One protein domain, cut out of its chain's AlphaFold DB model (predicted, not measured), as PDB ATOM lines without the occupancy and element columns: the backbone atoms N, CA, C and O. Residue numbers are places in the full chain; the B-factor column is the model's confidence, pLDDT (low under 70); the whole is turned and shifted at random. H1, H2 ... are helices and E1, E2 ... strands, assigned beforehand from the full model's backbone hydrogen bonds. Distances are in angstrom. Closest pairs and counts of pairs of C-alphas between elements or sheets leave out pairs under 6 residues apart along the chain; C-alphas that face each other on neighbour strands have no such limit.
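What this domain is: This is residues 4 to 115 of the 1033 residues of an uncharacterized protein of Clostridium novyi A str. 4570 (UniProt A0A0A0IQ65). A small, twisted wall of four strands has its helices to one side: H2 and H3 pack on one face, H1 lies beyond them, and H4 packs on H3 and meets the last residues of H1. The tail after H4 comes back to edge strand E4, and residues 50 to 55 stick out before and at the start of H2. The printed part has 112 residues, with named elements in the order H1, E1, E2, H2, E3, E4, H3, H4; the sheet runs E2, E1, E3, E4, antiparallel throughout. The class is mixed, helices and strands, and the whole is compact, with a radius of gyration of the C-alphas of 13.5 A and spans of 35 by 30 by 29 A.

How they stand to each other: H1, residues 4 to 22, is not on the sheet. E1, residues 34 to 36, and E2, residues 41 to 43, form a hairpin, with N 43 and O 34 2.8 A apart. H2, residues 55 to 66, is on the sheet; its closest C-alphas to E2 are those of Leu 60 and Tyr 43, 7.3 A apart. H1 and H2 are close but not clearly touching, with Ser 12 and Thr 65 the closest C-alphas at 7.3 A, at a shallow tilt of 30 degrees, opposite ways. E3, residues 71 to 75, is antiparallel to E1, with N 35 and O 72 2.8 A apart. E2, H2 and E3 make a split strand-helix-strand unit, two strands running the same way with E1 between them, and its crossover is right-handed. E3 and E4, residues 78 to 81, form a hairpin, with N 73 and O 80 2.8 A apart. H3, residues 82 to 92, is on the sheet at a height of 8.1 A, over none of its strands; H2 and H3 on one face make two layers, helices and sheet. H4, residues 99 to 106, touches H3, closest at the C-alphas of Ala 102 and Glu 92, 5.1 A, at a steep tilt of 69 degrees, only just short of about perpendicular. H1 and H4 only just touch, with 3 pairs of C-alphas within 8 A, through residues 18 to 22 of H1 alone; those of Ala 22 and Ser 100 are closest, at 6.0 A. In H1, H2, H3 and H4 every O i to N i+4 pair is within hydrogen-bond range.

Where its parts are: H1 begins at C-alpha 4 (54.259, -13.573, -22.479) and is 25.0 A long. H2 measures 16.4 A, E3 13.0 A and H3 15.3 A. H4 ends at C-alpha 106 (42.918, -32.232, -26.951).

The domain as a whole: The C-alphas of Asn 39 and Asn 96 are farthest apart, 38.8 A. The printed part has no cut; the links H1 to E1 and E2 to H2 are long. Residues 113 to 114 pair antiparallel with residues 79 to 80 of E4. The mean pLDDT of the printed part is 73.2, with residues 4 to 31, 49 and 51 under 70.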
ATOM      1  N   ASN A   4      55.521 -13.418 -21.747       42.41
ATOM      2  CA  ASN A   4      54.259 -13.573 -22.479       42.41
ATOM      3  C   ASN A   4      54.329 -13.158 -23.963       42.41
ATOM      4  O   ASN A   4      53.625 -13.738 -24.778       42.41
ATOM      5  N   LYS A   5      55.210 -12.221 -24.357       43.00
ATOM      6  CA  LYS A   5      55.388 -11.856 -25.782       43.00
ATOM      7  C   LYS A   5      56.337 -12.800 -26.527       43.00
ATOM      8  O   LYS A   5      56.205 -12.966 -27.731       43.00
ATOM      9  N   ILE A   6      57.260 -13.450 -25.814       40.12
ATOM     10  CA  ILE A   6      58.136 -14.485 -26.387       40.12
ATOM     11  C   ILE A   6      57.354 -15.797 -26.582       40.12
ATOM     12  O   ILE A   6      57.575 -16.484 -27.574       40.12
ATOM     13  N   LEU A   7      56.380 -16.092 -25.709       41.19
ATOM     14  CA  LEU A   7      55.454 -17.218 -25.880       41.19
ATOM     15  C   LEU A   7      54.538 -17.052 -27.105       41.19
ATOM     16  O   LEU A   7      54.336 -18.025 -27.816       41.19
ATOM     17  N   ALA A   8      54.059 -15.834 -27.389       44.75
ATOM     18  CA  ALA A   8      53.188 -15.543 -28.537       44.75
ATOM     19  C   ALA A   8      53.902 -15.640 -29.904       44.75
ATOM     20  O   ALA A   8      53.315 -16.056 -30.898       44.75
ATOM     21  N   VAL A   9      55.195 -15.295 -29.963       42.88
ATOM     22  CA  VAL A   9      56.001 -15.402 -31.199       42.88
ATOM     23  C   VAL A   9      56.509 -16.835 -31.421       42.88
ATOM     24  O   VAL A   9      56.594 -17.308 -32.557       42.88
ATOM     25  N   LEU A  10      56.803 -17.567 -30.339       43.09
ATOM     26  CA  LEU A  10      57.111 -18.999 -30.415       43.09
ATOM     27  C   LEU A  10      55.857 -19.841 -30.707       43.09
ATOM     28  O   LEU A  10      55.980 -20.855 -31.393       43.09
ATOM     29  N   SER A  11      54.664 -19.422 -30.259       51.41
ATOM     30  CA  SER A  11      53.407 -20.101 -30.580       51.41
ATOM     31  C   SER A  11      52.988 -19.873 -32.028       51.41
ATOM     32  O   SER A  11      52.671 -20.854 -32.678       51.41
ATOM     33  N   SER A  12      53.077 -18.665 -32.599       47.16
ATOM     34  CA  SER A  12      52.698 -18.445 -34.010       47.16
ATOM     35  C   SER A  12      53.585 -19.215 -34.998       47.16
ATOM     36  O   SER A  12      53.090 -19.771 -35.976       47.16
ATOM     37  N   THR A  13      54.884 -19.353 -34.704       50.53
ATOM     38  CA  THR A  13      55.817 -20.130 -35.541       50.53
ATOM     39  C   THR A  13      55.615 -21.641 -35.363       50.53
ATOM     40  O   THR A  13      55.596 -22.381 -36.345       50.53
ATOM     41  N   ALA A  14      55.399 -22.122 -34.132       51.38
ATOM     42  CA  ALA A  14      55.099 -23.533 -33.872       51.38
ATOM     43  C   ALA A  14      53.706 -23.949 -34.382       51.38
ATOM     44  O   ALA A  14      53.535 -25.078 -34.839       51.38
ATOM     45  N   MET A  15      52.730 -23.038 -34.362       55.84
ATOM     46  CA  MET A  15      51.355 -23.250 -34.826       55.84
ATOM     47  C   MET A  15      51.244 -23.116 -36.346       55.84
ATOM     48  O   MET A  15      50.537 -23.901 -36.969       55.84
ATOM     49  N   GLY A  16      52.012 -22.213 -36.967       56.03
ATOM     50  CA  GLY A  16      52.212 -22.179 -38.416       56.03
ATOM     51  C   GLY A  16      52.821 -23.487 -38.922       56.03
ATOM     52  O   GLY A  16      52.348 -24.040 -39.912       56.03
ATOM     53  N   VAL A  17      53.784 -24.060 -38.188       53.38
ATOM     54  CA  VAL A  17      54.302 -25.418 -38.442       53.38
ATOM     55  C   VAL A  17      53.225 -26.482 -38.190       53.38
ATOM     56  O   VAL A  17      53.128 -27.417 -38.972       53.38
ATOM     57  N   LEU A  18      52.359 -26.351 -37.185       56.81
ATOM     58  CA  LEU A  18      51.257 -27.293 -36.918       56.81
ATOM     59  C   LEU A  18      50.207 -27.300 -38.047       56.81
ATOM     60  O   LEU A  18      49.851 -28.366 -38.551       56.81
ATOM     61  N   LEU A  19      49.793 -26.118 -38.511       59.06
ATOM     62  CA  LEU A  19      48.870 -25.918 -39.634       59.06
ATOM     63  C   LEU A  19      49.468 -26.370 -40.974       59.06
ATOM     64  O   LEU A  19      48.748 -26.936 -41.794       59.06
ATOM     65  N   THR A  20      50.778 -26.205 -41.180       55.44
ATOM     66  CA  THR A  20      51.446 -26.579 -42.442       55.44
ATOM     67  C   THR A  20      52.006 -28.004 -42.476       55.44
ATOM     68  O   THR A  20      52.078 -28.584 -43.556       55.44
ATOM     69  N   THR A  21      52.371 -28.612 -41.339       53.09
ATOM     70  CA  THR A  21      52.994 -29.957 -41.298       53.09
ATOM     71  C   THR A  21      52.093 -31.053 -40.732       53.09
ATOM     72  O   THR A  21      52.211 -32.195 -41.173       53.09
ATOM     73  N   ALA A  22      51.158 -30.740 -39.822       52.94
ATOM     74  CA  ALA A  22      50.250 -31.730 -39.231       52.94
ATOM     75  C   ALA A  22      48.822 -31.675 -39.808       52.94
ATOM     76  O   ALA A  22      48.132 -32.694 -39.815       52.94
ATOM     77  N   LEU A  23      48.371 -30.521 -40.324       52.62
ATOM     78  CA  LEU A  23      47.015 -30.362 -40.880       52.62
ATOM     79  C   LEU A  23      46.947 -30.446 -42.420       52.62
ATOM     80  O   LEU A  23      45.849 -30.493 -42.973       52.62
ATOM     81  N   ALA A  24      48.093 -30.539 -43.108       47.88
ATOM     82  CA  ALA A  24      48.186 -30.566 -44.573       47.88
ATOM     83  C   ALA A  24      48.192 -31.976 -45.205       47.88
ATOM     84  O   ALA A  24      48.177 -32.100 -46.430       47.88
ATOM     85  N   THR A  25      48.178 -33.061 -44.418       49.56
ATOM     86  CA  THR A  25      47.932 -34.396 -44.990       49.56
ATOM     87  C   THR A  25      46.450 -34.525 -45.341       49.56
ATOM     88  O   THR A  25      45.584 -34.414 -44.472       49.56
ATOM     89  N   THR A  26      46.167 -34.786 -46.615       52.88
ATOM     90  CA  THR A  26      44.860 -34.704 -47.298       52.88
ATOM     91  C   THR A  26      43.707 -35.523 -46.703       52.88
ATOM     92  O   THR A  26      42.578 -35.393 -47.162       52.88
ATOM     93  N   VAL A  27      43.936 -36.343 -45.674       51.44
ATOM     94  CA  VAL A  27      42.954 -37.322 -45.173       51.44
ATOM     95  C   VAL A  27      42.193 -36.855 -43.922       51.44
ATOM     96  O   VAL A  27      41.132 -37.393 -43.629       51.44
ATOM     97  N   GLN A  28      42.660 -35.836 -43.188       54.03
ATOM     98  CA  GLN A  28      41.991 -35.392 -41.944       54.03
ATOM     99  C   GLN A  28      41.397 -33.985 -41.996       54.03
ATOM    100  O   GLN A  28      40.873 -33.506 -40.988       54.03
ATOM    101  N   ALA A  29      41.486 -33.310 -43.139       54.25
ATOM    102  CA  ALA A  29      41.095 -31.920 -43.237       54.25
ATOM    103  C   ALA A  29      39.588 -31.757 -43.533       54.25
ATOM    104  O   ALA A  29      38.992 -30.864 -42.957       54.25
ATOM    105  N   ALA A  30      38.951 -32.598 -44.360       57.38
ATOM    106  CA  ALA A  30      37.628 -32.365 -44.982       57.38
ATOM    107  C   ALA A  30      36.521 -31.714 -44.110       57.38
ATOM    108  O   ALA A  30      35.798 -30.883 -44.638       57.38
ATOM    109  N   ASP A  31      36.481 -31.969 -42.801       62.69
ATOM    110  CA  ASP A  31      35.403 -31.550 -41.890       62.69
ATOM    111  C   ASP A  31      35.838 -30.440 -40.899       62.69
ATOM    112  O   ASP A  31      35.819 -30.674 -39.685       62.69
ATOM    113  N   ARG A  32      36.340 -29.285 -41.380       76.44
ATOM    114  CA  ARG A  32      36.899 -28.220 -40.509       76.44
ATOM    115  C   ARG A  32      36.548 -26.797 -40.932       76.44
ATOM    116  O   ARG A  32      37.255 -26.226 -41.771       76.44
ATOM    117  N   ASP A  33      35.560 -26.218 -40.273       83.75
ATOM    118  CA  ASP A  33      35.165 -24.825 -40.465       83.75
ATOM    119  C   ASP A  33      35.694 -23.957 -39.317       83.75
ATOM    120  O   ASP A  33      35.886 -24.429 -38.193       83.75
ATOM    121  N   PHE A  34      35.965 -22.685 -39.603       86.06
ATOM    122  CA  PHE A  34      36.256 -21.689 -38.573       86.06
ATOM    123  C   PHE A  34      35.136 -20.655 -38.535       86.06
ATOM    124  O   PHE A  34      34.760 -20.105 -39.565       86.06
ATOM    125  N   TYR A  35      34.636 -20.358 -37.344       85.62
ATOM    126  CA  TYR A  35      33.590 -19.369 -37.118       85.62
ATOM    127  C   TYR A  35      34.208 -18.165 -36.413       85.62
ATOM    128  O   TYR A  35      34.637 -18.281 -35.267       85.62
ATOM    129  N   ASP A  36      34.235 -17.018 -37.086       85.19
ATOM    130  CA  ASP A  36      34.541 -15.724 -36.475       85.19
ATOM    131  C   ASP A  36      33.272 -15.214 -35.787       85.19
ATOM    132  O   ASP A  36      32.341 -14.717 -36.427       85.19
ATOM    133  N   VAL A  37      33.215 -15.380 -34.468       81.69
ATOM    134  CA  VAL A  37      32.043 -15.048 -33.646       81.69
ATOM    135  C   VAL A  37      31.776 -13.553 -33.633       81.69
ATOM    136  O   VAL A  37      30.620 -13.129 -33.580       81.69
ATOM    137  N   ARG A  38      32.833 -12.748 -33.722       80.06
ATOM    138  CA  ARG A  38      32.736 -11.294 -33.659       80.06
ATOM    139  C   ARG A  38      32.142 -10.712 -34.932       80.06
ATOM    140  O   ARG A  38      31.247  -9.872 -34.846       80.06
ATOM    141  N   ASN A  39      32.598 -11.176 -36.093       78.31
ATOM    142  CA  ASN A  39      32.106 -10.675 -37.379       78.31
ATOM    143  C   ASN A  39      30.962 -11.506 -37.964       78.31
ATOM    144  O   ASN A  39      30.389 -11.111 -38.978       78.31
ATOM    145  N   LYS A  40      30.609 -12.628 -37.328       79.19
ATOM    146  CA  LYS A  40      29.594 -13.581 -37.803       79.19
ATOM    147  C   LYS A  40      29.922 -14.158 -39.185       79.19
ATOM    148  O   LYS A  40      29.032 -14.337 -40.015       79.19
ATOM    149  N   VAL A  41      31.202 -14.432 -39.433       78.75
ATOM    150  CA  VAL A  41      31.705 -14.989 -40.698       78.75
ATOM    151  C   VAL A  41      32.091 -16.452 -40.492       78.75
ATOM    152  O   VAL A  41      32.702 -16.799 -39.482       78.75
ATOM    153  N   VAL A  42      31.751 -17.310 -41.457       83.19
ATOM    154  CA  VAL A  42      32.212 -18.706 -41.506       83.19
ATOM    155  C   VAL A  42      33.279 -18.833 -42.584       83.19
ATOM    156  O   VAL A  42      33.045 -18.509 -43.747       83.19
ATOM    157  N   TYR A  43      34.447 -19.327 -42.201       82.81
ATOM    158  CA  TYR A  43      35.498 -19.744 -43.113       82.81
ATOM    159  C   TYR A  43      35.360 -21.247 -43.337       82.81
ATOM    160  O   TYR A  43      35.927 -22.063 -42.603       82.81
ATOM    161  N   GLU A  44      34.584 -21.604 -44.358       83.19
ATOM    162  CA  GLU A  44      34.315 -22.997 -44.706       83.19
ATOM    163  C   GLU A  44      35.575 -23.717 -45.202       83.19
ATOM    164  O   GLU A  44      36.382 -23.175 -45.966       83.19
ATOM    165  N   ALA A  45      35.712 -24.984 -44.815       79.00
ATOM    166  CA  ALA A  45      36.817 -25.872 -45.149       79.00
ATOM    167  C   ALA A  45      37.123 -25.928 -46.649       79.00
ATOM    168  O   ALA A  45      38.279 -26.098 -47.032       79.00
ATOM    169  N   ALA A  46      36.099 -25.836 -47.500       77.44
ATOM    170  CA  ALA A  46      36.250 -25.877 -48.952       77.44
ATOM    171  C   ALA A  46      36.916 -24.608 -49.512       77.44
ATOM    172  O   ALA A  46      37.657 -24.681 -50.496       77.44
ATOM    173  N   ASP A  47      36.699 -23.471 -48.854       76.06
ATOM    174  CA  ASP A  47      37.049 -22.145 -49.347       76.06
ATOM    175  C   ASP A  47      38.474 -21.743 -48.978       76.06
ATOM    176  O   ASP A  47      39.259 -21.369 -49.853       76.06
ATOM    177  N   TRP A  48      38.853 -21.868 -47.702       76.75
ATOM    178  CA  TRP A  48      40.215 -21.527 -47.275       76.75
ATOM    179  C   TRP A  48      41.250 -22.571 -47.711       76.75
ATOM    180  O   TRP A  48      42.450 -22.331 -47.625       76.75
ATOM    181  N   ARG A  49      40.820 -23.732 -48.217       69.25
ATOM    182  CA  ARG A  49      41.720 -24.782 -48.724       69.25
ATOM    183  C   ARG A  49      42.065 -24.700 -50.183       69.25
ATOM    184  O   ARG A  49      42.826 -25.550 -50.650       69.25
ATOM    185  N   ASN A  50      41.479 -23.772 -50.925       73.00
ATOM    186  CA  ASN A  50      41.719 -23.719 -52.349       73.00
ATOM    187  C   ASN A  50      43.219 -23.494 -52.613       73.00
ATOM    188  O   ASN A  50      43.712 -22.377 -52.553       73.00
ATOM    189  N   LEU A  51      43.956 -24.560 -52.944       61.50
ATOM    190  CA  LEU A  51      45.410 -24.511 -53.147       61.50
ATOM    191  C   LEU A  51      45.813 -23.624 -54.339       61.50
ATOM    192  O   LEU A  51      46.995 -23.342 -54.517       61.50
ATOM    193  N   LYS A  52      44.846 -23.199 -55.165       71.75
ATOM    194  CA  LYS A  52      45.054 -22.224 -56.243       71.75
ATOM    195  C   LYS A  52      44.876 -20.771 -55.790       71.75
ATOM    196  O   LYS A  52      45.345 -19.889 -56.500       71.75
ATOM    197  N   ASP A  53      44.232 -20.527 -54.650       73.38
ATOM    198  CA  ASP A  53      44.008 -19.199 -54.072       73.38
ATOM    199  C   ASP A  53      44.332 -19.211 -52.572       73.38
ATOM    200  O   ASP A  53      43.509 -19.545 -51.720       73.38
ATOM    201  N   THR A  54      45.570 -18.838 -52.256       73.00
ATOM    202  CA  THR A  54      46.062 -18.788 -50.872       73.00
ATOM    203  C   THR A  54      45.592 -17.546 -50.114       73.00
ATOM    204  O   THR A  54      45.852 -17.447 -48.919       73.00
ATOM    205  N   THR A  55      44.881 -16.613 -50.762       78.25
ATOM    206  CA  THR A  55      44.473 -15.332 -50.160       78.25
ATOM    207  C   THR A  55      43.523 -15.559 -48.991       78.25
ATOM    208  O   THR A  55      43.832 -15.160 -47.877       78.25
ATOM    209  N   LYS A  56      42.447 -16.333 -49.193       75.62
ATOM    210  CA  LYS A  56      41.481 -16.661 -48.127       75.62
ATOM    211  C   LYS A  56      42.114 -17.406 -46.949       75.62
ATOM    212  O   LYS A  56      41.698 -17.225 -45.810       75.62
ATOM    213  N   PHE A  57      43.111 -18.252 -47.219       78.62
ATOM    214  CA  PHE A  57      43.882 -18.917 -46.171       78.62
ATOM    215  C   PHE A  57      44.719 -17.913 -45.378       78.62
ATOM    216  O   PHE A  57      44.697 -17.933 -44.154       78.62
ATOM    217  N   ASN A  58      45.433 -17.022 -46.067       76.00
ATOM    218  CA  ASN A  58      46.266 -16.008 -45.427       76.00
ATOM    219  C   ASN A  58      45.428 -15.012 -44.617       76.00
ATOM    220  O   ASN A  58      45.836 -14.666 -43.513       76.00
ATOM    221  N   ASP A  59      44.253 -14.623 -45.117       78.19
ATOM    222  CA  ASP A  59      43.307 -13.761 -44.405       78.19
ATOM    223  C   ASP A  59      42.804 -14.450 -43.130       78.19
ATOM    224  O   ASP A  59      42.891 -13.880 -42.047       78.19
ATOM    225  N   LEU A  60      42.371 -15.716 -43.220       81.06
ATOM    226  CA  LEU A  60      41.973 -16.509 -42.051       81.06
ATOM    227  C   LEU A  60      43.102 -16.608 -41.016       81.06
ATOM    228  O   LEU A  60      42.871 -16.425 -39.824       81.06
ATOM    229  N   ILE A  61      44.328 -16.899 -41.456       79.94
ATOM    230  CA  ILE A  61      45.485 -16.994 -40.561       79.94
ATOM    231  C   ILE A  61      45.811 -15.638 -39.932       79.94
ATOM    232  O   ILE A  61      46.136 -15.603 -38.746       79.94
ATOM    233  N   GLY A  62      45.717 -14.542 -40.688       78.50
ATOM    234  CA  GLY A  62      45.901 -13.186 -40.172       78.50
ATOM    235  C   GLY A  62      44.899 -12.873 -39.066       78.50
ATOM    236  O   GLY A  62      45.295 -12.542 -37.952       78.50
ATOM    237  N   GLU A  63      43.616 -13.107 -39.332       82.69
ATOM    238  CA  GLU A  63      42.539 -12.846 -38.376       82.69
ATOM    239  C   GLU A  63      42.637 -13.728 -37.121       82.69
ATOM    240  O   GLU A  63      42.522 -13.228 -36.002       82.69
ATOM    241  N   ILE A  64      42.932 -15.025 -37.272       79.94
ATOM    242  CA  ILE A  64      43.168 -15.922 -36.129       79.94
ATOM    243  C   ILE A  64      44.392 -15.477 -35.322       79.94
ATOM    244  O   ILE A  64      44.406 -15.617 -34.102       79.94
ATOM    245  N   THR A  65      45.436 -14.973 -35.979       77.50
ATOM    246  CA  THR A  65      46.655 -14.522 -35.290       77.50
ATOM    247  C   THR A  65      46.398 -13.259 -34.477       77.50
ATOM    248  O   THR A  65      46.914 -13.142 -33.363       77.50
ATOM    249  N   ASP A  66      45.600 -12.335 -35.012       80.38
ATOM    250  CA  ASP A  66      45.318 -11.052 -34.371       80.38
ATOM    251  C   ASP A  66      44.305 -11.173 -33.222       80.38
ATOM    252  O   ASP A  66      44.411 -10.435 -32.240       80.38
ATOM    253  N   ARG A  67      43.342 -12.102 -33.325       82.31
ATOM    254  CA  ARG A  67      42.233 -12.261 -32.363       82.31
ATOM    255  C   ARG A  67      41.780 -13.720 -32.200       82.31
ATOM    256  O   ARG A  67      40.636 -14.055 -32.508       82.31
ATOM    257  N   PRO A  68      42.650 -14.621 -31.717       80.38
ATOM    258  CA  PRO A  68      42.358 -16.054 -31.632       80.38
ATOM    259  C   PRO A  68      41.177 -16.401 -30.709       80.38
ATOM    260  O   PRO A  68      40.612 -17.488 -30.821       80.38
ATOM    261  N   GLU A  69      40.815 -15.533 -29.765       80.06
ATOM    262  CA  GLU A  69      39.677 -15.702 -28.852       80.06
ATOM    263  C   GLU A  69      38.313 -15.529 -29.535       80.06
ATOM    264  O   GLU A  69      37.316 -16.060 -29.051       80.06
ATOM    265  N   ASP A  70      38.274 -14.837 -30.677       85.50
ATOM    266  CA  ASP A  70      37.047 -14.583 -31.437       85.50
ATOM    267  C   ASP A  70      36.690 -15.760 -32.370       85.50
ATOM    268  O   ASP A  70      35.665 -15.720 -33.055       85.50
ATOM    269  N   PHE A  71      37.515 -16.816 -32.398       87.88
ATOM    270  CA  PHE A  71      37.367 -17.946 -33.309       87.88
ATOM    271  C   PHE A  71      36.898 -19.229 -32.622       87.88
ATOM    272  O   PHE A  71      37.435 -19.674 -31.606       87.88
ATOM    273  N   VAL A  72      35.938 -19.889 -33.266       86.94
ATOM    274  CA  VAL A  72      35.522 -21.257 -32.954       86.94
ATOM    275  C   VAL A  72      35.958 -22.170 -34.080       86.94
ATOM    276  O   VAL A  72      35.632 -21.947 -35.242       86.94
ATOM    277  N   TYR A  73      36.699 -23.206 -33.727       85.50
ATOM    278  CA  TYR A  73      37.137 -24.241 -34.642       85.50
ATOM    279  C   TYR A  73      36.166 -25.411 -34.591       85.50
ATOM    280  O   TYR A  73      35.995 -26.021 -33.538       85.50
ATOM    281  N   GLU A  74      35.544 -25.752 -35.712       84.81
ATOM    282  CA  GLU A  74      34.746 -26.964 -35.820       84.81
ATOM    283  C   GLU A  74      35.600 -28.126 -36.325       84.81
ATOM    284  O   GLU A  74      36.375 -28.002 -37.272       84.81
ATOM    285  N   PHE A  75      35.439 -29.290 -35.702       83.25
ATOM    286  CA  PHE A  75      35.958 -30.541 -36.224       83.25
ATOM    287  C   PHE A  75      34.965 -31.675 -35.990       83.25
ATOM    288  O   PHE A  75      34.646 -32.005 -34.846       83.25
ATOM    289  N   LYS A  76      34.520 -32.306 -37.085       79.62
ATOM    290  CA  LYS A  76      33.585 -33.448 -37.071       79.62
ATOM    291  C   LYS A  76      32.292 -33.183 -36.281       79.62
ATOM    292  O   LYS A  76      31.872 -34.035 -35.500       79.62
ATOM    293  N   GLY A  77      31.672 -32.020 -36.476       80.31
ATOM    294  CA  GLY A  77      30.404 -31.667 -35.828       80.31
ATOM    295  C   GLY A  77      30.525 -31.240 -34.363       80.31
ATOM    296  O   GLY A  77      29.511 -31.122 -33.679       80.31
ATOM    297  N   HIS A  78      31.744 -31.013 -33.871       83.31
ATOM    298  CA  HIS A  78      31.997 -30.433 -32.555       83.31
ATOM    299  C   HIS A  78      32.748 -29.117 -32.717       83.31
ATOM    300  O   HIS A  78      33.751 -29.068 -33.429       83.31
ATOM    301  N   ALA A  79      32.283 -28.072 -32.040       84.56
ATOM    302  CA  ALA A  79      32.934 -26.772 -32.006       84.56
ATOM    303  C   ALA A  79      33.857 -26.666 -30.787       84.56
ATOM    304  O   ALA A  79      33.543 -27.164 -29.710       84.56
ATOM    305  N   TYR A  80      34.989 -25.993 -30.958       87.69
ATOM    306  CA  TYR A  80      36.004 -25.784 -29.933       87.69
ATOM    307  C   TYR A  80      36.416 -24.316 -29.936       87.69
ATOM    308  O   TYR A  80      36.679 -23.745 -30.992       87.69
ATOM    309  N   ASP A  81      36.511 -23.704 -28.761       84.94
ATOM    310  CA  ASP A  81      37.146 -22.392 -28.605       84.94
ATOM    311  C   ASP A  81      38.605 -22.500 -29.071       84.94
ATOM    312  O   ASP A  81      39.373 -23.318 -28.548       84.94
ATOM    313  N   TYR A  82      38.977 -21.728 -30.095       84.12
ATOM    314  CA  TYR A  82      40.273 -21.884 -30.749       84.12
ATOM    315  C   TYR A  82      41.431 -21.598 -29.789       84.12
ATOM    316  O   TYR A  82      42.432 -22.323 -29.783       84.12
ATOM    317  N   SER A  83      41.283 -20.591 -28.927       80.56
ATOM    318  CA  SER A  83      42.304 -20.221 -27.946       80.56
ATOM    319  C   SER A  83      42.497 -21.310 -26.895       80.56
ATOM    320  O   SER A  83      43.630 -21.736 -26.651       80.56
ATOM    321  N   LYS A  84      41.406 -21.840 -26.329       85.25
ATOM    322  CA  LYS A  84      41.477 -22.918 -25.322       85.25
ATOM    323  C   LYS A  84      41.983 -24.232 -25.909       85.25
ATOM    324  O   LYS A  84      42.777 -24.930 -25.276       85.25
ATOM    325  N   LEU A  85      41.562 -24.564 -27.129       84.50
ATOM    326  CA  LEU A  85      42.046 -25.745 -27.839       84.50
ATOM    327  C   LEU A  85      43.558 -25.649 -28.078       84.50
ATOM    328  O   LEU A  85      44.291 -26.607 -27.829       84.50
ATOM    329  N   THR A  86      44.034 -24.476 -28.493       81.69
ATOM    330  CA  THR A  86      45.461 -24.206 -28.711       81.69
ATOM    331  C   THR A  86      46.268 -24.330 -27.423       81.69
ATOM    332  O   THR A  86      47.307 -24.997 -27.406       81.69
ATOM    333  N   GLU A  87      45.781 -23.750 -26.326       82.94
ATOM    334  CA  GLU A  87      46.416 -23.864 -25.013       82.94
ATOM    335  C   GLU A  87      46.527 -25.331 -24.568       82.94
ATOM    336  O   GLU A  87      47.600 -25.778 -24.148       82.94
ATOM    337  N   LYS A  88      45.460 -26.125 -24.745       85.19
ATOM    338  CA  LYS A  88      45.474 -27.560 -24.428       85.19
ATOM    339  C   LYS A  88      46.507 -28.325 -25.256       85.19
ATOM    340  O   LYS A  88      47.249 -29.127 -24.694       85.19
ATOM    341  N   ILE A  89      46.590 -28.072 -26.563       84.38
ATOM    342  CA  ILE A  89      47.561 -28.729 -27.455       84.38
ATOM    343  C   ILE A  89      48.992 -28.437 -27.006       84.38
ATOM    344  O   ILE A  89      49.824 -29.345 -26.960       84.38
ATOM    345  N   MET A  90      49.282 -27.185 -26.654       81.19
ATOM    346  CA  MET A  90      50.616 -26.783 -26.214       81.19
ATOM    347  C   MET A  90      50.980 -27.398 -24.857       81.19
ATOM    348  O   MET A  90      52.131 -27.782 -24.670       81.19
ATOM    349  N   ASN A  91      50.008 -27.563 -23.955       82.56
ATOM    350  CA  ASN A  91      50.200 -28.234 -22.665       82.56
ATOM    351  C   ASN A  91      50.371 -29.760 -22.796       82.56
ATOM    352  O   ASN A  91      51.124 -30.367 -22.036       82.56
ATOM    353  N   GLU A  92      49.689 -30.394 -23.755       82.69
ATOM    354  CA  GLU A  92      49.783 -31.840 -24.020       82.69
ATOM    355  C   GLU A  92      51.024 -32.224 -24.848       82.69
ATOM    356  O   GLU A  92      51.420 -33.397 -24.887       82.69
ATOM    357  N   LYS A  93      51.667 -31.245 -25.496       82.62
ATOM    358  CA  LYS A  93      52.910 -31.440 -26.244       82.62
ATOM    359  C   LYS A  93      54.108 -31.487 -25.292       82.62
ATOM    360  O   LYS A  93      54.532 -30.476 -24.740       82.62
ATOM    361  N   ASN A  94      54.708 -32.667 -25.164       77.75
ATOM    362  CA  ASN A  94      55.981 -32.897 -24.477       77.75
ATOM    363  C   ASN A  94      56.994 -33.553 -25.433       77.75
ATOM    364  O   ASN A  94      56.664 -33.827 -26.585       77.75
ATOM    365  N   ASP A  95      58.218 -33.819 -24.970       71.75
ATOM    366  CA  ASP A  95      59.296 -34.372 -25.809       71.75
ATOM    367  C   ASP A  95      58.992 -35.772 -26.390       71.75
ATOM    368  O   ASP A  95      59.664 -36.201 -27.325       71.75
ATOM    369  N   ASN A  96      57.962 -36.465 -25.884       73.12
ATOM    370  CA  ASN A  96      57.582 -37.820 -26.294       73.12
ATOM    371  C   ASN A  96      56.318 -37.885 -27.176       73.12
ATOM    372  O   ASN A  96      56.000 -38.969 -27.660       73.12
ATOM    373  N   ASN A  97      55.612 -36.769 -27.401       74.81
ATOM    374  CA  ASN A  97      54.379 -36.723 -28.198       74.81
ATOM    375  C   ASN A  97      54.522 -35.769 -29.389       74.81
ATOM    376  O   ASN A  97      54.999 -34.640 -29.245       74.81
ATOM    377  N   THR A  98      54.043 -36.181 -30.565       81.19
ATOM    378  CA  THR A  98      53.954 -35.261 -31.705       81.19
ATOM    379  C   THR A  98      52.809 -34.265 -31.500       81.19
ATOM    380  O   THR A  98      51.867 -34.505 -30.743       81.19
ATOM    381  N   TYR A  99      52.841 -33.141 -32.215       77.25
ATOM    382  CA  TYR A  99      51.729 -32.187 -32.215       77.25
ATOM    383  C   TYR A  99      50.407 -32.798 -32.706       77.25
ATOM    384  O   TYR A  99      49.340 -32.378 -32.265       77.25
ATOM    385  N   SER A 100      50.471 -33.812 -33.577       74.19
ATOM    386  CA  SER A 100      49.290 -34.565 -34.004       74.19
ATOM    387  C   SER A 100      48.703 -35.382 -32.849       74.19
ATOM    388  O   SER A 100      47.492 -35.350 -32.637       74.19
ATOM    389  N   ASP A 101      49.546 -36.025 -32.036       78.38
ATOM    390  CA  ASP A 101      49.103 -36.779 -30.855       78.38
ATOM    391  C   ASP A 101      48.479 -35.857 -29.801       78.38
ATOM    392  O   ASP A 101      47.406 -36.152 -29.268       78.38
ATOM    393  N   ALA A 102      49.111 -34.706 -29.545       82.62
ATOM    394  CA  ALA A 102      48.598 -33.687 -28.630       82.62
ATOM    395  C   ALA A 102      47.253 -33.111 -29.108       82.62
ATOM    396  O   ALA A 102      46.320 -32.994 -28.314       82.62
ATOM    397  N   PHE A 103      47.109 -32.835 -30.410       84.38
ATOM    398  CA  PHE A 103      45.846 -32.412 -31.023       84.38
ATOM    399  C   PHE A 103      44.752 -33.470 -30.884       84.38
ATOM    400  O   PHE A 103      43.670 -33.166 -30.384       84.38
ATOM    401  N   MET A 104      45.040 -34.722 -31.248       83.38
ATOM    402  CA  MET A 104      44.079 -35.825 -31.153       83.38
ATOM    403  C   MET A 104      43.651 -36.121 -29.714       83.38
ATOM    404  O   MET A 104      42.569 -36.669 -29.500       83.38
ATOM    405  N   LYS A 105      44.486 -35.783 -28.727       84.75
ATOM    406  CA  LYS A 105      44.147 -35.862 -27.307       84.75
ATOM    407  C   LYS A 105      43.307 -34.666 -26.854       84.75
ATOM    408  O   LYS A 105      42.315 -34.877 -26.166       84.75
ATOM    409  N   ALA A 106      43.650 -33.452 -27.286       84.94
ATOM    410  CA  ALA A 106      42.918 -32.232 -26.951       84.94
ATOM    411  C   ALA A 106      41.475 -32.246 -27.483       84.94
ATOM    412  O   ALA A 106      40.554 -31.957 -26.734       84.94
ATOM    413  N   ILE A 107      41.237 -32.682 -28.725       84.88
ATOM    414  CA  ILE A 107      39.869 -32.757 -29.282       84.88
ATOM    415  C   ILE A 107      38.993 -33.854 -28.647       84.88
ATOM    416  O   ILE A 107      37.785 -33.881 -28.859       84.88
ATOM    417  N   LYS A 108      39.586 -34.798 -27.903       85.88
ATOM    418  CA  LYS A 108      38.836 -35.805 -27.131       85.88
ATOM    419  C   LYS A 108      38.421 -35.291 -25.754       85.88
ATOM    420  O   LYS A 108      37.675 -35.982 -25.065       85.88
ATOM    421  N   ASP A 109      38.926 -34.131 -25.349       84.81
ATOM    422  CA  ASP A 109      38.550 -33.478 -24.108       84.81
ATOM    423  C   ASP A 109      37.178 -32.819 -24.289       84.81
ATOM    424  O   ASP A 109      37.033 -31.815 -24.991       84.81
ATOM    425  N   THR A 110      36.150 -33.423 -23.697       82.56
ATOM    426  CA  THR A 110      34.771 -32.935 -23.804       82.56
ATOM    427  C   THR A 110      34.581 -31.577 -23.141       82.56
ATOM    428  O   THR A 110      33.673 -30.852 -23.533       82.56
ATOM    429  N   ASP A 111      35.455 -31.195 -22.203       81.69
ATOM    430  CA  ASP A 111      35.373 -29.905 -21.507       81.69
ATOM    431  C   ASP A 111      35.757 -28.723 -22.419       81.69
ATOM    432  O   ASP A 111      35.503 -27.566 -22.083       81.69
ATOM    433  N   LEU A 112      36.356 -28.999 -23.586       81.88
ATOM    434  CA  LEU A 112      36.697 -27.998 -24.603       81.88
ATOM    435  C   LEU A 112      35.619 -27.822 -25.677       81.88
ATOM    436  O   LEU A 112      35.749 -26.926 -26.515       81.88
ATOM    437  N   GLN A 113      34.590 -28.672 -25.689       85.38
ATOM    438  CA  GLN A 113      33.523 -28.597 -26.681       85.38
ATOM    439  C   GLN A 113      32.520 -27.495 -26.329       85.38
ATOM    440  O   GLN A 113      32.121 -27.337 -25.177       85.38
ATOM    441  N   GLN A 114      32.076 -26.762 -27.343       80.94
ATOM    442  CA  GLN A 114      31.014 -25.765 -27.255       80.94
ATOM    443  C   GLN A 114      30.013 -25.923 -28.405       80.94
ATOM    444  O   GLN A 114      30.244 -26.681 -29.349       80.94
ATOM    445  N   GLU A 115      28.877 -25.232 -28.312       81.00
ATOM    446  CA  GLU A 115      27.865 -25.236 -29.372       81.00
ATOM    447  C   GLU A 115      28.389 -24.543 -30.642       81.00
ATOM    448  O   GLU A 115      29.105 -23.542 -30.568       81.00
TER     449      GLU A 115